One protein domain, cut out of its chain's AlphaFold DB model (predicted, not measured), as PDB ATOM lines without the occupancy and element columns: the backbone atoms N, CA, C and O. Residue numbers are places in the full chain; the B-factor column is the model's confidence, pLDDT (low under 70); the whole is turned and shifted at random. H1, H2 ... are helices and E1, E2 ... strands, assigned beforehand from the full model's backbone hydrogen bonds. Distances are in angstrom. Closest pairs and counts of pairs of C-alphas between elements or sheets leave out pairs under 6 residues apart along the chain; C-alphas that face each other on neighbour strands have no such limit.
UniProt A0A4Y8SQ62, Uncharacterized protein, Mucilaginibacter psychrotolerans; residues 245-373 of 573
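This is residues 245 to 373 of the 573 residues of an uncharacterized protein of Mucilaginibacter psychrotolerans (UniProt A0A4Y8SQ62). One twisted sheet is built round the long strand E4, with the hairpin of E1 and E2 along one side of it, and E5, which runs on into E6, along the other. H3 lies slantwise over one face of this sheet and the short H1 crosses the opposite face; a loop, residues 311 to 316, and a tail, residues 362 to 373, stick out. The printed part has 129 residues, with three named helices and six named strands in the order H1 E1 E2 H2 E3 E4 E5 E6 H3. The sheet is branched and mixed, with E3 and E6 its one parallel pair; the class is mixed, helices and strands, though under half of the residues are in named elements. The whole is compact, with a radius of gyration of the C-alphas of 16.2 A and spans of 53 by 42 by 24 A.

H1, residues 249 to 254, is on the sheet at a height of 8.4 A and only just over E4, residues 324 to 334, on which 3 of its 6 C-alphas fall. It runs across the strands, at 69 degrees to E4 on the local plane. Its closest C-alphas to E5, residues 337 to 342, are those of Val 254 and Trp 338, 6.6 A apart. E1, residues 267 to 272, and E2, residues 278 to 286, form an antiparallel hairpin, with N 271 and O 280 at 2.8 A. E2 and E4 are antiparallel at 163 degrees, with N 281 and O 329 at 2.8 A. H2, residues 293 to 296, is only just not on the sheet, with 4 pairs of C-alphas within 10 A. E3, residues 304 to 307, is parallel to E6, residues 345 to 348, with N 347 and O 305 at 2.7 A. E4 and E5 form an antiparallel hairpin, with N 332 and O 339 at 2.8 A. E4 and E6 are antiparallel, with N 346 and O 326 at 2.8 A. H3, residues 353 to 366, is on the face opposite to H1, at a height of 8.6 A over E2 and E4, slantwise at 36 degrees to E2 on the local plane; its closest C-alphas to E2 are those of Lys 357 and Ile 284, 6.8 A apart. Every O i to N i+4 pair of H1 is within hydrogen-bond range, against 6 of 10 in H3; H2 is too short for such a pair.

H1 begins at C-alpha 249, (83.613, 116.306, 44.266). E2 measures 27.4 A and E4 33.2 A from first to last C-alpha. H3 measures 21.4 A and ends at C-alpha 366, (103.728, 113.548, 27.116).

The C-alphas of Lys 315 and Gln 335 are the two farthest apart, 54.0 A. The printed part has no cut. The links from H1 to E1 and from E3 to E4 are long. Residues 288 to 321 have pLDDT under 70.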
ATOM      1  N   LYS A 245      92.282 105.414  43.645       92.94
ATOM      2  CA  LYS A 245      90.961 105.982  43.931       92.94
ATOM      3  C   LYS A 245      91.027 107.504  43.861       92.94
ATOM      4  O   LYS A 245      91.944 108.107  44.417       92.94
ATOM      5  N   PHE A 246      90.004 108.104  43.269       93.31
ATOM      6  CA  PHE A 246      89.876 109.548  43.153       93.31
ATOM      7  C   PHE A 246      88.532 110.030  43.698       93.31
ATOM      8  O   PHE A 246      87.562 109.276  43.776       93.31
ATOM      9  N   ASP A 247      88.489 111.303  44.082       93.12
ATOM     10  CA  ASP A 247      87.271 112.003  44.479       93.12
ATOM     11  C   ASP A 247      86.990 113.111  43.465       93.12
ATOM     12  O   ASP A 247      87.783 114.037  43.326       93.12
ATOM     13  N   ALA A 248      85.865 113.036  42.756       94.19
ATOM     14  CA  ALA A 248      85.477 114.026  41.753       94.19
ATOM     15  C   ALA A 248      84.695 115.221  42.327       94.19
ATOM     16  O   ALA A 248      84.264 116.084  41.563       94.19
ATOM     17  N   SER A 249      84.484 115.297  43.645       93.50
ATOM     18  CA  SER A 249      83.613 116.306  44.266       93.50
ATOM     19  C   SER A 249      84.025 117.741  43.929       93.50
ATOM     20  O   SER A 249      83.177 118.547  43.546       93.50
ATOM     21  N   LEU A 250      85.326 118.058  43.984       93.06
ATOM     22  CA  LEU A 250      85.818 119.390  43.624       93.06
ATOM     23  C   LEU A 250      85.596 119.692  42.135       93.06
ATOM     24  O   LEU A 250      85.141 120.779  41.795       93.06
ATOM     25  N   VAL A 251      85.857 118.728  41.249       95.25
ATOM     26  CA  VAL A 251      85.629 118.880  39.800       95.25
ATOM     27  C   VAL A 251      84.156 119.192  39.522       95.25
ATOM     28  O   VAL A 251      83.857 120.158  38.822       95.25
ATOM     29  N   LYS A 252      83.237 118.442  40.142       93.62
ATOM     30  CA  LYS A 252      81.783 118.647  40.019       93.62
ATOM     31  C   LYS A 252      81.308 119.979  40.613       93.62
ATOM     32  O   LYS A 252      80.301 120.513  40.165       93.62
ATOM     33  N   GLN A 253      82.016 120.521  41.606       92.88
ATOM     34  CA  GLN A 253      81.738 121.847  42.163       92.88
ATOM     35  C   GLN A 253      82.230 122.979  41.248       92.88
ATOM     36  O   GLN A 253      81.591 124.027  41.166       92.88
ATOM     37  N   VAL A 254      83.391 122.800  40.613       94.06
ATOM     38  CA  VAL A 254      84.027 123.831  39.781       94.06
ATOM     39  C   VAL A 254      83.359 123.948  38.415       94.06
ATOM     40  O   VAL A 254      83.136 125.062  37.938       94.06
ATOM     41  N   ILE A 255      83.048 122.816  37.787       93.19
ATOM     42  CA  ILE A 255      82.422 122.789  36.466       93.19
ATOM     43  C   ILE A 255      80.942 123.122  36.625       93.19
ATOM     44  O   ILE A 255      80.211 122.475  37.375       93.19
ATOM     45  N   THR A 256      80.489 124.169  35.938       83.88
ATOM     46  CA  THR A 256      79.119 124.655  36.118       83.88
ATOM     47  C   THR A 256      78.112 123.699  35.484       83.88
ATOM     48  O   THR A 256      78.303 123.257  34.357       83.88
ATOM     49  N   ALA A 257      76.971 123.466  36.139       77.25
ATOM     50  CA  ALA A 257      75.887 122.647  35.575       77.25
ATOM     51  C   ALA A 257      75.281 123.217  34.270       77.25
ATOM     52  O   ALA A 257      74.487 122.552  33.613       77.25
ATOM     53  N   LYS A 258      75.624 124.460  33.902       79.44
ATOM     54  CA  LYS A 258      75.229 125.090  32.632       79.44
ATOM     55  C   LYS A 258      76.167 124.736  31.477       79.44
ATOM     56  O   LYS A 258      75.810 124.985  30.328       79.44
ATOM     57  N   ASP A 259      77.353 124.209  31.766       85.69
ATOM     58  CA  ASP A 259      78.327 123.829  30.752       85.69
ATOM     59  C   ASP A 259      77.980 122.457  30.174       85.69
ATOM     60  O   ASP A 259      78.456 121.417  30.622       85.69
ATOM     61  N   SER A 260      77.123 122.456  29.154       85.56
ATOM     62  CA  SER A 260      76.683 121.235  28.478       85.56
ATOM     63  C   SER A 260      77.772 120.575  27.624       85.56
ATOM     64  O   SER A 260      77.492 119.575  26.970       85.56
ATOM     65  N   SER A 261      78.984 121.145  27.551       86.06
ATOM     66  CA  SER A 261      80.090 120.574  26.772       86.06
ATOM     67  C   SER A 261      80.865 119.489  27.526       86.06
ATOM     68  O   SER A 261      81.644 118.761  26.905       86.06
ATOM     69  N   ILE A 262      80.650 119.374  28.842       90.31
ATOM     70  CA  ILE A 262      81.328 118.424  29.726       90.31
ATOM     71  C   ILE A 262      80.278 117.552  30.417       90.31
ATOM     72  O   ILE A 262      79.418 118.050  31.140       90.31
ATOM     73  N   ASN A 263      80.381 116.237  30.237       90.06
ATOM     74  CA  ASN A 263      79.545 115.276  30.945       90.06
ATOM     75  C   ASN A 263      80.272 114.778  32.202       90.06
ATOM     76  O   ASN A 263      81.262 114.058  32.115       90.06
ATOM     77  N   LEU A 264      79.784 115.164  33.383       91.56
ATOM     78  CA  LEU A 264      80.420 114.842  34.668       91.56
ATOM     79  C   LEU A 264      80.317 113.364  35.067       91.56
ATOM     80  O   LEU A 264      81.004 112.952  36.006       91.56
ATOM     81  N   ASP A 265      79.486 112.585  34.376       90.94
ATOM     82  CA  ASP A 265      79.369 111.142  34.592       90.94
ATOM     83  C   ASP A 265      80.455 110.352  33.841       90.94
ATOM     84  O   ASP A 265      80.761 109.224  34.222       90.94
ATOM     85  N   ASP A 266      81.115 110.975  32.858       92.75
ATOM     86  CA  ASP A 266      82.176 110.355  32.050       92.75
ATOM     87  C   ASP A 266      83.563 110.437  32.730       92.75
ATOM     88  O   ASP A 266      84.567 109.984  32.171       92.75
ATOM     89  N   ILE A 267      83.648 111.025  33.934       95.44
ATOM     90  CA  ILE A 267      84.903 111.143  34.692       95.44
ATOM     91  C   ILE A 267      85.358 109.759  35.154       95.44
ATOM     92  O   ILE A 267      84.654 109.090  35.911       95.44
ATOM     93  N   TYR A 268      86.586 109.379  34.803       95.69
ATOM     94  CA  TYR A 268      87.174 108.107  35.239       95.69
ATOM     95  C   TYR A 268      88.500 108.239  35.996       95.69
ATOM     96  O   TYR A 268      88.970 107.246  36.545       95.69
ATOM     97  N   GLN A 269      89.114 109.426  36.027       97.00
ATOM     98  CA  GLN A 269      90.307 109.699  36.833       97.00
ATOM     99  C   GLN A 269      90.435 111.202  37.117       97.00
ATOM    100  O   GLN A 269      90.084 112.022  36.265       97.00
ATOM    101  N   CYS A 270      90.968 111.592  38.278       96.31
ATOM    102  CA  CYS A 270      91.372 112.976  38.513       96.31
ATOM    103  C   CYS A 270      92.574 113.118  39.454       96.31
ATOM    104  O   CYS A 270      92.794 112.328  40.369       96.31
ATOM    105  N   PHE A 271      93.342 114.181  39.228       95.12
ATOM    106  CA  PHE A 271      94.504 114.553  40.022       95.12
ATOM    107  C   PHE A 271      94.314 115.940  40.611       95.12
ATOM    108  O   PHE A 271      93.781 116.830  39.948       95.12
ATOM    109  N   TYR A 272      94.845 116.132  41.814       95.19
ATOM    110  CA  TYR A 272      94.902 117.417  42.499       95.19
ATOM    111  C   TYR A 272      96.338 117.733  42.879       95.19
ATOM    112  O   TYR A 272      97.109 116.837  43.235       95.19
ATOM    113  N   ASN A 273      96.702 119.009  42.824       94.31
ATOM    114  CA  ASN A 273      97.965 119.432  43.404       94.31
ATOM    115  C   ASN A 273      97.852 119.519  44.938       94.31
ATOM    116  O   ASN A 273      96.760 119.535  45.502       94.31
ATOM    117  N   ALA A 274      98.996 119.588  45.622       92.19
ATOM    118  CA  ALA A 274      99.057 119.475  47.082       92.19
ATOM    119  C   ALA A 274      98.250 120.542  47.848       92.19
ATOM    120  O   ALA A 274      97.786 120.272  48.951       92.19
ATOM    121  N   ASP A 275      98.075 121.739  47.281       93.38
ATOM    122  CA  ASP A 275      97.320 122.834  47.904       93.38
ATOM    123  C   ASP A 275      95.851 122.920  47.436       93.38
ATOM    124  O   ASP A 275      95.119 123.816  47.863       93.38
ATOM    125  N   GLY A 276      95.409 122.009  46.560       93.06
ATOM    126  CA  GLY A 276      94.045 121.968  46.030       93.06
ATOM    127  C   GLY A 276      93.664 123.153  45.136       93.06
ATOM    128  O   GLY A 276      92.477 123.396  44.920       93.06
ATOM    129  N   THR A 277      94.633 123.918  44.625       95.88
ATOM    130  CA  THR A 277      94.388 125.035  43.695       95.88
ATOM    131  C   THR A 277      94.400 124.622  42.230       95.88
ATOM    132  O   THR A 277      94.035 125.432  41.382       95.88
ATOM    133  N   LYS A 278      94.792 123.390  41.902       97.25
ATOM    134  CA  LYS A 278      94.797 122.858  40.537       97.25
ATOM    135  C   LYS A 278      94.207 121.459  40.493       97.25
ATOM    136  O   LYS A 278      94.402 120.673  41.421       97.25
ATOM    137  N   PHE A 279      93.553 121.137  39.383       97.44
ATOM    138  CA  PHE A 279      93.151 119.769  39.079       97.44
ATOM    139  C   PHE A 279      93.291 119.438  37.596       97.44
ATOM    140  O   PHE A 279      93.223 120.320  36.741       97.44
ATOM    141  N   VAL A 280      93.434 118.148  37.304       97.44
ATOM    142  CA  VAL A 280      93.285 117.574  35.960       97.44
ATOM    143  C   VAL A 280      92.322 116.401  36.074       97.44
ATOM    144  O   VAL A 280      92.567 115.493  36.862       97.44
ATOM    145  N   ALA A 281      91.230 116.423  35.319       97.69
ATOM    146  CA  ALA A 281      90.214 115.377  35.299       97.69
ATOM    147  C   ALA A 281      90.116 114.763  33.902       97.69
ATOM    148  O   ALA A 281      90.134 115.484  32.908       97.69
ATOM    149  N   PHE A 282      90.019 113.440  33.841       97.50
ATOM    150  CA  PHE A 282      89.996 112.651  32.616       97.50
ATOM    151  C   PHE A 282      88.590 112.125  32.369       97.50
ATOM    152  O   PHE A 282      87.962 111.566  33.272       97.50
ATOM    153  N   PHE A 283      88.133 112.289  31.131       95.56
ATOM    154  CA  PHE A 283      86.800 111.929  30.678       95.56
ATOM    155  C   PHE A 283      86.918 110.960  29.512       95.56
ATOM    156  O   PHE A 283      87.782 111.137  28.648       95.56
ATOM    157  N   ILE A 284      86.063 109.943  29.483       92.31
ATOM    158  CA  ILE A 284      85.993 108.996  28.372       92.31
ATOM    159  C   ILE A 284      84.563 108.539  28.154       92.31
ATOM    160  O   ILE A 284      83.822 108.318  29.109       92.31
ATOM    161  N   ASN A 285      84.198 108.351  26.893       87.62
ATOM    162  CA  ASN A 285      82.910 107.800  26.522       87.62
ATOM    163  C   ASN A 285      83.042 106.892  25.290       87.62
ATOM    164  O   ASN A 285      83.906 107.099  24.433       87.62
ATOM    165  N   THR A 286      82.176 105.887  25.203       81.31
ATOM    166  CA  THR A 286      82.080 104.965  24.068       81.31
ATOM    167  C   THR A 286      80.830 105.296  23.257       81.31
ATOM    168  O   THR A 286      79.739 105.444  23.799       81.31
ATOM    169  N   ILE A 287      80.986 105.406  21.943       72.75
ATOM    170  CA  ILE A 287      79.924 105.743  20.994       72.75
ATOM    171  C   ILE A 287      79.469 104.464  20.287       72.75
ATOM    172  O   ILE A 287      80.292 103.643  19.876       72.75
ATOM    173  N   ASP A 288      78.155 104.289  20.118       63.03
ATOM    174  CA  ASP A 288      77.610 103.159  19.361       63.03
ATOM    175  C   ASP A 288      78.009 103.256  17.872       63.03
ATOM    176  O   ASP A 288      77.829 104.286  17.216       63.03
ATOM    177  N   LYS A 289      78.511 102.142  17.315       55.44
ATOM    178  CA  LYS A 289      78.908 101.967  15.904       55.44
ATOM    179  C   LYS A 289      77.836 102.399  14.897       55.44
ATOM    180  O   LYS A 289      78.169 102.673  13.745       55.44
ATOM    181  N   LYS A 290      76.555 102.413  15.282       50.22
ATOM    182  CA  LYS A 290      75.443 102.774  14.384       50.22
ATOM    183  C   LYS A 290      75.272 104.286  14.165       50.22
ATOM    184  O   LYS A 290      74.576 104.661  13.225       50.22
ATOM    185  N   ASP A 291      75.958 105.132  14.941       50.50
ATOM    186  CA  ASP A 291      75.707 106.578  15.028       50.50
ATOM    187  C   ASP A 291      76.958 107.447  14.763       50.50
ATOM    188  O   ASP A 291      77.228 108.432  15.447       50.50
ATOM    189  N   ALA A 292      77.718 107.148  13.703       46.12
ATOM    190  CA  ALA A 292      78.894 107.953  13.332       46.12
ATOM    191  C   ALA A 292      78.557 109.332  12.707       46.12
ATOM    192  O   ALA A 292      79.380 110.247  12.735       46.12
ATOM    193  N   LYS A 293      77.347 109.528  12.156       47.69
ATOM    194  CA  LYS A 293      76.894 110.830  11.601       47.69
ATOM    195  C   LYS A 293      76.855 111.965  12.651       47.69
ATOM    196  O   LYS A 293      77.203 113.099  12.308       47.69
ATOM    197  N   PRO A 294      76.472 111.700  13.912       50.62
ATOM    198  CA  PRO A 294      76.652 112.618  15.034       50.62
ATOM    199  C   PRO A 294      78.066 113.177  15.224       50.62
ATOM    200  O   PRO A 294      78.189 114.346  15.566       50.62
ATOM    201  N   LEU A 295      79.133 112.419  14.945       50.44
ATOM    202  CA  LEU A 295      80.512 112.825  15.282       50.44
ATOM    203  C   LEU A 295      80.954 114.116  14.582       50.44
ATOM    204  O   LEU A 295      81.657 114.934  15.162       50.44
ATOM    205  N   LEU A 296      80.474 114.335  13.356       48.56
ATOM    206  CA  LEU A 296      80.726 115.551  12.575       48.56
ATOM    207  C   LEU A 296      79.691 116.663  12.832       48.56
ATOM    208  O   LEU A 296      79.810 117.758  12.286       48.56
ATOM    209  N   SER A 297      78.648 116.382  13.618       45.28
ATOM    210  CA  SER A 297      77.532 117.301  13.884       45.28
ATOM    211  C   SER A 297      77.381 117.710  15.353       45.28
ATOM    212  O   SER A 297      76.577 118.604  15.642       45.28
ATOM    213  N   ILE A 298      78.184 117.156  16.274       53.25
ATOM    214  CA  ILE A 298      78.311 117.650  17.652       53.25
ATOM    215  C   ILE A 298      78.987 119.026  17.602       53.25
ATOM    216  O   ILE A 298      80.202 119.171  17.669       53.25
ATOM    217  N   LYS A 299      78.171 120.080  17.511       50.09
ATOM    218  CA  LYS A 299      78.615 121.487  17.502       50.09
ATOM    219  C   LYS A 299      79.410 121.910  18.754       50.09
ATOM    220  O   LYS A 299      79.929 123.025  18.778       50.09
ATOM    221  N   GLY A 300      79.454 121.076  19.799       54.06
ATOM    222  CA  GLY A 300      80.171 121.344  21.049       54.06
ATOM    223  C   GLY A 300      81.678 121.081  20.981       54.06
ATOM    224  O   GLY A 300      82.437 121.784  21.646       54.06
ATOM    225  N   ASP A 301      82.122 120.139  20.145       58.66
ATOM    226  CA  ASP A 301      83.532 119.761  20.032       58.66
ATOM    227  C   ASP A 301      84.171 120.541  18.881       58.66
ATOM    228  O   ASP A 301      84.207 120.107  17.735       58.66
ATOM    229  N   LYS A 302      84.621 121.765  19.181       53.84
ATOM    230  CA  LYS A 302      85.135 122.695  18.163       53.84
ATOM    231  C   LYS A 302      86.424 122.210  17.485       53.84
ATOM    232  O   LYS A 302      86.632 122.554  16.328       53.84
ATOM    233  N   ASN A 303      87.228 121.394  18.176       60.25
ATOM    234  CA  ASN A 303      88.464 120.795  17.673       60.25
ATOM    235  C   ASN A 303      88.518 119.304  18.039       60.25
ATOM    236  O   ASN A 303      88.308 118.931  19.199       60.25
ATOM    237  N   VAL A 304      88.817 118.467  17.046       64.62
ATOM    238  CA  VAL A 304      88.790 117.006  17.150       64.62
ATOM    239  C   VAL A 304      90.092 116.416  16.617       64.62
ATOM    240  O   VAL A 304      90.510 116.729  15.503       64.62
ATOM    241  N   LYS A 305      90.701 115.512  17.390       68.62
ATOM    242  CA  LYS A 305      91.823 114.676  16.954       68.62
ATOM    243  C   LYS A 305      91.325 113.258  16.697       68.62
ATOM    244  O   LYS A 305      90.814 112.635  17.616       68.62
ATOM    245  N   VAL A 306      91.503 112.732  15.486       65.31
ATOM    246  CA  VAL A 306      91.180 111.330  15.158       65.31
ATOM    247  C   VAL A 306      92.467 110.517  15.071       65.31
ATOM    248  O   VAL A 306      93.384 110.888  14.340       65.31
ATOM    249  N   ILE A 307      92.539 109.416  15.816       69.38
ATOM    250  CA  ILE A 307      93.629 108.440  15.758       69.38
ATOM    251  C   ILE A 307      93.056 107.140  15.192       69.38
ATOM    252  O   ILE A 307      92.188 106.522  15.800       69.38
ATOM    253  N   THR A 308      93.552 106.739  14.025       64.50
ATOM    254  CA  THR A 308      93.177 105.503  13.321       64.50
ATOM    255  C   THR A 308      94.387 104.578  13.245       64.50
ATOM    256  O   THR A 308      95.528 105.039  13.150       64.50
ATOM    257  N   GLN A 309      94.143 103.267  13.314       66.50
ATOM    258  CA  GLN A 309      95.186 102.263  13.096       66.50
ATOM    259  C   GLN A 309      95.434 101.982  11.605       66.50
ATOM    260  O   GLN A 309      96.458 101.393  11.255       66.50
ATOM    261  N   LYS A 310      94.523 102.406  10.720       62.28
ATOM    262  CA  LYS A 310      94.664 102.277   9.270       62.28
ATOM    263  C   LYS A 310      95.557 103.376   8.709       62.28
ATOM    264  O   LYS A 310      95.557 104.518   9.164       62.28
ATOM    265  N   LYS A 311      96.300 103.047   7.658       56.94
ATOM    266  CA  LYS A 311      97.046 104.033   6.871       56.94
ATOM    267  C   LYS A 311      96.112 104.701   5.869       56.94
ATOM    268  O   LYS A 311      95.163 104.089   5.397       56.94
ATOM    269  N   ILE A 312      96.436 105.932   5.470       47.88
ATOM    270  CA  ILE A 312      95.618 106.739   4.544       47.88
ATOM    271  C   ILE A 312      95.332 106.059   3.189       47.88
ATOM    272  O   ILE A 312      94.362 106.403   2.521       47.88
ATOM    273  N   GLY A 313      96.160 105.087   2.790       45.12
ATOM    274  CA  GLY A 313      95.988 104.286   1.573       45.12
ATOM    275  C   GLY A 313      95.212 102.975   1.758       45.12
ATOM    276  O   GLY A 313      94.951 102.291   0.769       45.12
ATOM    277  N   ASP A 314      94.847 102.607   2.986       58.44
ATOM    278  CA  ASP A 314      94.141 101.358   3.256       58.44
ATOM    279  C   ASP A 314      92.669 101.471   2.850       58.44
ATOM    280  O   ASP A 314      91.997 102.487   3.060       58.44
ATOM    281  N   LYS A 315      92.132 100.387   2.281       55.81
ATOM    282  CA  LYS A 315      90.715 100.322   1.914       55.81
ATOM    283  C   LYS A 315      89.850 100.553   3.160       55.81
ATOM    284  O   LYS A 315      89.926  99.807   4.137       55.81
ATOM    285  N   GLY A 316      89.008 101.579   3.101       57.22
ATOM    286  CA  GLY A 316      88.141 101.979   4.205       57.22
ATOM    287  C   GLY A 316      88.849 102.714   5.342       57.22
ATOM    288  O   GLY A 316      88.373 102.645   6.472       57.22
ATOM    289  N   TYR A 317      89.970 103.397   5.071       53.16
ATOM    290  CA  TYR A 317      90.549 104.406   5.971       53.16
ATOM    291  C   TYR A 317      89.540 105.518   6.290       53.16
ATOM    292  O   TYR A 317      89.308 105.836   7.449       53.16
ATOM    293  N   LEU A 318      88.869 106.049   5.261       52.88
ATOM    294  CA  LEU A 318      87.811 107.058   5.424       52.88
ATOM    295  C   LEU A 318      86.503 106.485   5.998       52.88
ATOM    296  O   LEU A 318      85.634 107.252   6.400       52.88
ATOM    297  N   ASP A 319      86.372 105.154   6.033       57.38
ATOM    298  CA  ASP A 319      85.183 104.449   6.524       57.38
ATOM    299  C   ASP A 319      85.342 103.981   7.986       57.38
ATOM    300  O   ASP A 319      84.411 103.409   8.554       57.38
ATOM    301  N   GLU A 320      86.518 104.173   8.598       60.97
ATOM    302  CA  GLU A 320      86.754 103.819   9.998       60.97
ATOM    303  C   GLU A 320      86.176 104.898  10.918       60.97
ATOM    304  O   GLU A 320      86.622 106.045  10.931       60.97
ATOM    305  N   ALA A 321      85.140 104.523  11.666       63.97
ATOM    306  CA  ALA A 321      84.509 105.382  12.651       63.97
ATOM    307  C   ALA A 321      85.054 105.035  14.048       63.97
ATOM    308  O   ALA A 321      84.720 103.956  14.554       63.97
ATOM    309  N   PRO A 322      85.856 105.921  14.672       72.19
ATOM    310  CA  PRO A 322      86.370 105.689  16.015       72.19
ATOM    311  C   PRO A 322      85.221 105.556  17.016       72.19
ATOM    312  O   PRO A 322      84.291 106.367  17.022       72.19
ATOM    313  N   GLN A 323      85.282 104.534  17.867       76.31
ATOM    314  CA  GLN A 323      84.212 104.230  18.833       76.31
ATOM    315  C   GLN A 323      84.430 104.812  20.224       76.31
ATOM    316  O   GLN A 323      83.541 104.724  21.065       76.31
ATOM    317  N   THR A 324      85.596 105.378  20.504       83.00
ATOM    318  CA  THR A 324      85.903 105.966  21.806       83.00
ATOM    319  C   THR A 324      86.271 107.423  21.626       83.00
ATOM    320  O   THR A 324      87.002 107.773  20.701       83.00
ATOM    321  N   ASN A 325      85.766 108.278  22.511       87.00
ATOM    322  CA  ASN A 325      86.226 109.651  22.625       87.00
ATOM    323  C   ASN A 325      86.694 109.929  24.052       87.00
ATOM    324  O   ASN A 325      86.127 109.414  25.015       87.00
ATOM    325  N   ALA A 326      87.747 110.726  24.181       91.69
ATOM    326  CA  ALA A 326      88.296 111.120  25.463       91.69
ATOM    327  C   ALA A 326      88.824 112.552  25.422       91.69
ATOM    328  O   ALA A 326      89.259 113.053  24.383       91.69
ATOM    329  N   TYR A 327      88.792 113.214  26.569       93.50
ATOM    330  CA  TYR A 327      89.339 114.553  26.758       93.50
ATOM    331  C   TYR A 327      89.742 114.745  28.219       93.50
ATOM    332  O   TYR A 327      89.412 113.932  29.088       93.50
ATOM    333  N   LEU A 328      90.460 115.830  28.501       95.38
ATOM    334  CA  LEU A 328      90.713 116.258  29.870       95.38
ATOM    335  C   LEU A 328      90.066 117.614  30.137       95.38
ATOM    336  O   LEU A 328      89.909 118.443  29.239       95.38
ATOM    337  N   VAL A 329      89.726 117.846  31.398       96.69
ATOM    338  CA  VAL A 329      89.420 119.175  31.918       96.69
ATOM    339  C   VAL A 329      90.491 119.532  32.928       96.69
ATOM    340  O   VAL A 329      90.699 118.817  33.910       96.69
ATOM    341  N   LYS A 330      91.173 120.647  32.693       96.88
ATOM    342  CA  LYS A 330      92.129 121.219  33.641       96.88
ATOM    343  C   LYS A 330      91.496 122.409  34.340       96.88
ATOM    344  O   LYS A 330      90.803 123.202  33.707       96.88
ATOM    345  N   GLY A 331      91.743 122.537  35.638       97.50
ATOM    346  CA  GLY A 331      91.225 123.631  36.447       97.50
ATOM    347  C   GLY A 331      92.293 124.267  37.318       97.50
ATOM    348  O   GLY A 331      93.206 123.596  37.796       97.50
ATOM    349  N   LEU A 332      92.163 125.574  37.530       97.62
ATOM    350  CA  LEU A 332      93.070 126.402  38.313       97.62
ATOM    351  C   LEU A 332      92.290 127.454  39.105       97.62
ATOM    352  O   LEU A 332      91.484 128.205  38.556       97.62
ATOM    353  N   LYS A 333      92.590 127.560  40.396       97.12
ATOM    354  CA  LYS A 333      92.100 128.610  41.276       97.12
ATOM    355  C   LYS A 333      93.071 129.785  41.262       97.12
ATOM    356  O   LYS A 333      94.214 129.661  41.696       97.12
ATOM    357  N   TYR A 334      92.606 130.942  40.810       95.19
ATOM    358  CA  TYR A 334      93.379 132.178  40.761       95.19
ATOM    359  C   TYR A 334      92.584 133.312  41.411       95.19
ATOM    360  O   TYR A 334      91.423 133.536  41.078       95.19
ATOM    361  N   GLN A 335      93.190 133.995  42.391       93.56
ATOM    362  CA  GLN A 335      92.556 135.086  43.154       93.56
ATOM    363  C   GLN A 335      91.165 134.724  43.719       93.56
ATOM    364  O   GLN A 335      90.231 135.518  43.698       93.56
ATOM    365  N   GLY A 336      91.013 133.493  44.214       93.75
ATOM    366  CA  GLY A 336      89.761 133.007  44.807       93.75
ATOM    367  C   GLY A 336      88.709 132.513  43.807       93.75
ATOM    368  O   GLY A 336      87.780 131.829  44.230       93.75
ATOM    369  N   LYS A 337      88.879 132.768  42.503       95.19
ATOM    370  CA  LYS A 337      87.998 132.290  41.427       95.19
ATOM    371  C   LYS A 337      88.584 131.046  40.756       95.19
ATOM    372  O   LYS A 337      89.793 130.953  40.561       95.19
ATOM    373  N   TRP A 338      87.726 130.094  40.399       96.44
ATOM    374  CA  TRP A 338      88.111 128.948  39.579       96.44
ATOM    375  C   TRP A 338      87.992 129.269  38.089       96.44
ATOM    376  O   TRP A 338      87.016 129.875  37.648       96.44
ATOM    377  N   TYR A 339      88.991 128.824  37.341       96.19
ATOM    378  CA  TYR A 339      89.060 128.829  35.888       96.19
ATOM    379  C   TYR A 339      89.245 127.382  35.444       96.19
ATOM    380  O   TYR A 339      89.993 126.647  36.090       96.19
ATOM    381  N   TYR A 340      88.574 126.958  34.378       96.06
ATOM    382  CA  TYR A 340      88.725 125.610  33.841       96.06
ATOM    383  C   TYR A 340      88.585 125.605  32.319       96.06
ATOM    384  O   TYR A 340      87.974 126.504  31.746       96.06
ATOM    385  N   GLU A 341      89.178 124.603  31.678       94.19
ATOM    386  CA  GLU A 341      89.166 124.435  30.224       94.19
ATOM    387  C   GLU A 341      89.088 122.951  29.870       94.19
ATOM    388  O   GLU A 341      89.837 122.133  30.414       94.19
ATOM    389  N   LYS A 342      88.178 122.631  28.944       93.25
ATOM    390  CA  LYS A 342      88.082 121.339  28.259       93.25
ATOM    391  C   LYS A 342      89.080 121.330  27.100       93.25
ATOM    392  O   LYS A 342      89.064 122.248  26.283       93.25
ATOM    393  N   THR A 343      89.929 120.312  27.010       91.06
ATOM    394  CA  THR A 343      90.829 120.154  25.858       91.06
ATOM    395  C   THR A 343      90.095 119.663  24.618       91.06
ATOM    396  O   THR A 343      88.941 119.240  24.676       91.06
ATOM    397  N   GLU A 344      90.812 119.647  23.496       86.81
ATOM    398  CA  GLU A 344      90.367 118.973  22.280       86.81
ATOM    399  C   GLU A 344      90.000 117.512  22.561       86.81
ATOM    400  O   GLU A 344      90.658 116.825  23.355       86.81
ATOM    401  N   VAL A 345      88.937 117.050  21.904       86.25
ATOM    402  CA  VAL A 345      88.462 115.677  22.050       86.25
ATOM    403  C   VAL A 345      89.274 114.772  21.136       86.25
ATOM    404  O   VAL A 345      89.411 115.027  19.938       86.25
ATOM    405  N   THR A 346      89.824 113.703  21.706       86.88
ATOM    406  CA  THR A 346      90.544 112.661  20.974       86.88
ATOM    407  C   THR A 346      89.608 111.493  20.722       86.88
ATOM    408  O   THR A 346      89.146 110.860  21.667       86.88
ATOM    409  N   TYR A 347      89.355 111.204  19.454       82.69
ATOM    410  CA  TYR A 347      88.603 110.053  18.989       82.69
ATOM    411  C   TYR A 347      89.571 108.970  18.534       82.69
ATOM    412  O   TYR A 347      90.498 109.239  17.768       82.69
ATOM    413  N   PHE A 348      89.368 107.754  19.015       82.69
ATOM    414  CA  PHE A 348      90.232 106.620  18.728       82.69
ATOM    415  C   PHE A 348      89.471 105.305  18.896       82.69
ATOM    416  O   PHE A 348      88.378 105.266  19.467       82.69
ATOM    417  N   ASP A 349      90.045 104.226  18.379       80.69
ATOM    418  CA  ASP A 349      89.499 102.887  18.560       80.69
ATOM    419  C   ASP A 349      90.144 102.198  19.758       80.69
ATOM    420  O   ASP A 349      91.352 101.966  19.783       80.69
ATOM    421  N   ALA A 350      89.305 101.840  20.729       81.88
ATOM    422  CA  ALA A 350      89.655 100.999  21.861       81.88
ATOM    423  C   ALA A 350      88.712  99.783  21.875       81.88
ATOM    424  O   ALA A 350      87.491  99.972  21.891       81.88
ATOM    425  N   PRO A 351      89.229  98.538  21.855       72.38
ATOM    426  CA  PRO A 351      88.395  97.335  21.860       72.38
ATOM    427  C   PRO A 351      87.518  97.213  23.109       72.38
ATOM    428  O   PRO A 351      86.414  96.670  23.036       72.38
ATOM    429  N   MET A 352      88.007  97.712  24.249       81.56
ATOM    430  CA  MET A 352      87.295  97.746  25.524       81.56
ATOM    431  C   MET A 352      87.413  99.132  26.178       81.56
ATOM    432  O   MET A 352      88.443  99.791  26.025       81.56
ATOM    433  N   PRO A 353      86.411  99.575  26.967       83.38
ATOM    434  CA  PRO A 353      86.472 100.863  27.666       83.38
ATOM    435  C   PRO A 353      87.685 101.014  28.594       83.38
ATOM    436  O   PRO A 353      88.240 102.103  28.711       83.38
ATOM    437  N   GLU A 354      88.109  99.930  29.247       88.31
ATOM    438  CA  GLU A 354      89.264  99.925  30.156       88.31
ATOM    439  C   GLU A 354      90.590 100.129  29.409       88.31
ATOM    440  O   GLU A 354      91.432 100.905  29.863       88.31
ATOM    441  N   ASP A 355      90.737  99.520  28.228       87.62
ATOM    442  CA  ASP A 355      91.889  99.750  27.350       87.62
ATOM    443  C   ASP A 355      91.921 101.216  26.914       87.62
ATOM    444  O   ASP A 355      92.952 101.876  27.010       87.62
ATOM    445  N   GLY A 356      90.760 101.769  26.546       89.62
ATOM    446  CA  GLY A 356      90.661 103.167  26.136       89.62
ATOM    447  C   GLY A 356      91.030 104.154  27.245       89.62
ATOM    448  O   GLY A 356      91.679 105.170  26.987       89.62
ATOM    449  N   LYS A 357      90.663 103.848  28.496       94.00
ATOM    450  CA  LYS A 357      91.067 104.641  29.665       94.00
ATOM    451  C   LYS A 357      92.578 104.625  29.849       94.00
ATOM    452  O   LYS A 357      93.170 105.684  30.041       94.00
ATOM    453  N   LEU A 358      93.204 103.451  29.781       93.25
ATOM    454  CA  LEU A 358      94.654 103.321  29.911       93.25
ATOM    455  C   LEU A 358      95.391 104.011  28.760       93.25
ATOM    456  O   LEU A 358      96.323 104.771  29.021       93.25
ATOM    457  N   ASP A 359      94.943 103.818  27.521       91.25
ATOM    458  CA  ASP A 359      95.520 104.441  26.328       91.25
ATOM    459  C   ASP A 359      95.481 105.968  26.424       91.25
ATOM    460  O   ASP A 359      96.488 106.641  26.188       91.25
ATOM    461  N   PHE A 360      94.342 106.536  26.835       94.19
ATOM    462  CA  PHE A 360      94.229 107.982  26.984       94.19
ATOM    463  C   PHE A 360      95.007 108.512  28.196       94.19
ATOM    464  O   PHE A 360      95.645 109.565  28.103       94.19
ATOM    465  N   LEU A 361      95.021 107.783  29.316       95.38
ATOM    466  CA  LEU A 361      95.816 108.136  30.495       95.38
ATOM    467  C   LEU A 361      97.325 108.069  30.207       95.38
ATOM    468  O   LEU A 361      98.103 108.823  30.791       95.38
ATOM    469  N   ASN A 362      97.750 107.243  29.247       94.50
ATOM    470  CA  ASN A 362      99.142 107.136  28.818       94.50
ATOM    471  C   ASN A 362      99.708 108.451  28.246       94.50
ATOM    472  O   ASN A 362     100.925 108.653  28.237       94.50
ATOM    473  N   ASN A 363      98.849 109.406  27.868       94.19
ATOM    474  CA  ASN A 363      99.269 110.762  27.509       94.19
ATOM    475  C   ASN A 363      99.992 111.507  28.650       94.19
ATOM    476  O   ASN A 363     100.729 112.453  28.373       94.19
ATOM    477  N   LEU A 364      99.884 111.056  29.911       95.31
ATOM    478  CA  LEU A 364     100.695 111.562  31.028       95.31
ATOM    479  C   LEU A 364     102.203 111.530  30.728       95.31
ATOM    480  O   LEU A 364     102.937 112.413  31.176       95.31
ATOM    481  N   GLN A 365     102.670 110.572  29.917       94.19
ATOM    482  CA  GLN A 365     104.063 110.521  29.462       94.19
ATOM    483  C   GLN A 365     104.479 111.754  28.650       94.19
ATOM    484  O   GLN A 365     105.644 112.149  28.678       94.19
ATOM    485  N   GLY A 366     103.530 112.359  27.934       91.25
ATOM    486  CA  GLY A 366     103.728 113.548  27.116       91.25
ATOM    487  C   GLY A 366     103.442 114.866  27.835       91.25
ATOM    488  O   GLY A 366     103.736 115.907  27.250       91.25
ATOM    489  N   TRP A 367     102.902 114.841  29.060       93.25
ATOM    490  CA  TRP A 367     102.423 116.015  29.810       93.25
ATOM    491  C   TRP A 367     103.221 116.308  31.084       93.25
ATOM    492  O   TRP A 367     102.672 116.812  32.059       93.25
ATOM    493  N   ASP A 368     104.514 115.988  31.089       94.19
ATOM    494  CA  ASP A 368     105.439 116.287  32.192       94.19
ATOM    495  C   ASP A 368     105.036 115.672  33.548       94.19
ATOM    496  O   ASP A 368     105.448 116.148  34.608       94.19
ATOM    497  N   TYR A 369     104.239 114.594  33.533       95.62
ATOM    498  CA  TYR A 369     103.860 113.870  34.749       95.62
ATOM    499  C   TYR A 369     105.062 113.187  35.399       95.62
ATOM    500  O   TYR A 369     105.182 113.168  36.620       95.62
ATOM    501  N   PHE A 370     105.965 112.639  34.587       95.94
ATOM    502  CA  PHE A 370     107.163 111.944  35.047       95.94
ATOM    503  C   PHE A 370     108.369 112.873  35.119       95.94
ATOM    504  O   PHE A 370     108.540 113.758  34.279       95.94
ATOM    505  N   ALA A 371     109.267 112.618  36.071       93.25
ATOM    506  CA  ALA A 371     110.573 113.261  36.084       93.25
ATOM    507  C   ALA A 371     111.384 112.888  34.825       93.25
ATOM    508  O   ALA A 371     111.229 111.805  34.243       93.25
ATOM    509  N   ALA A 372     112.268 113.795  34.399       89.19
ATOM    510  CA  ALA A 372     113.136 113.575  33.245       89.19
ATOM    511  C   ALA A 372     113.943 112.275  33.414       89.19
ATOM    512  O   ALA A 372     114.511 112.029  34.476       89.19
ATOM    513  N   ASN A 373     113.971 111.441  32.370       88.75
ATOM    514  CA  ASN A 373     114.650 110.138  32.355       88.75
ATOM    515  C   ASN A 373     114.226 109.158  33.472       88.75
ATOM    516  O   ASN A 373     114.977 108.244  33.807       88.75
TER     517      ASN A 373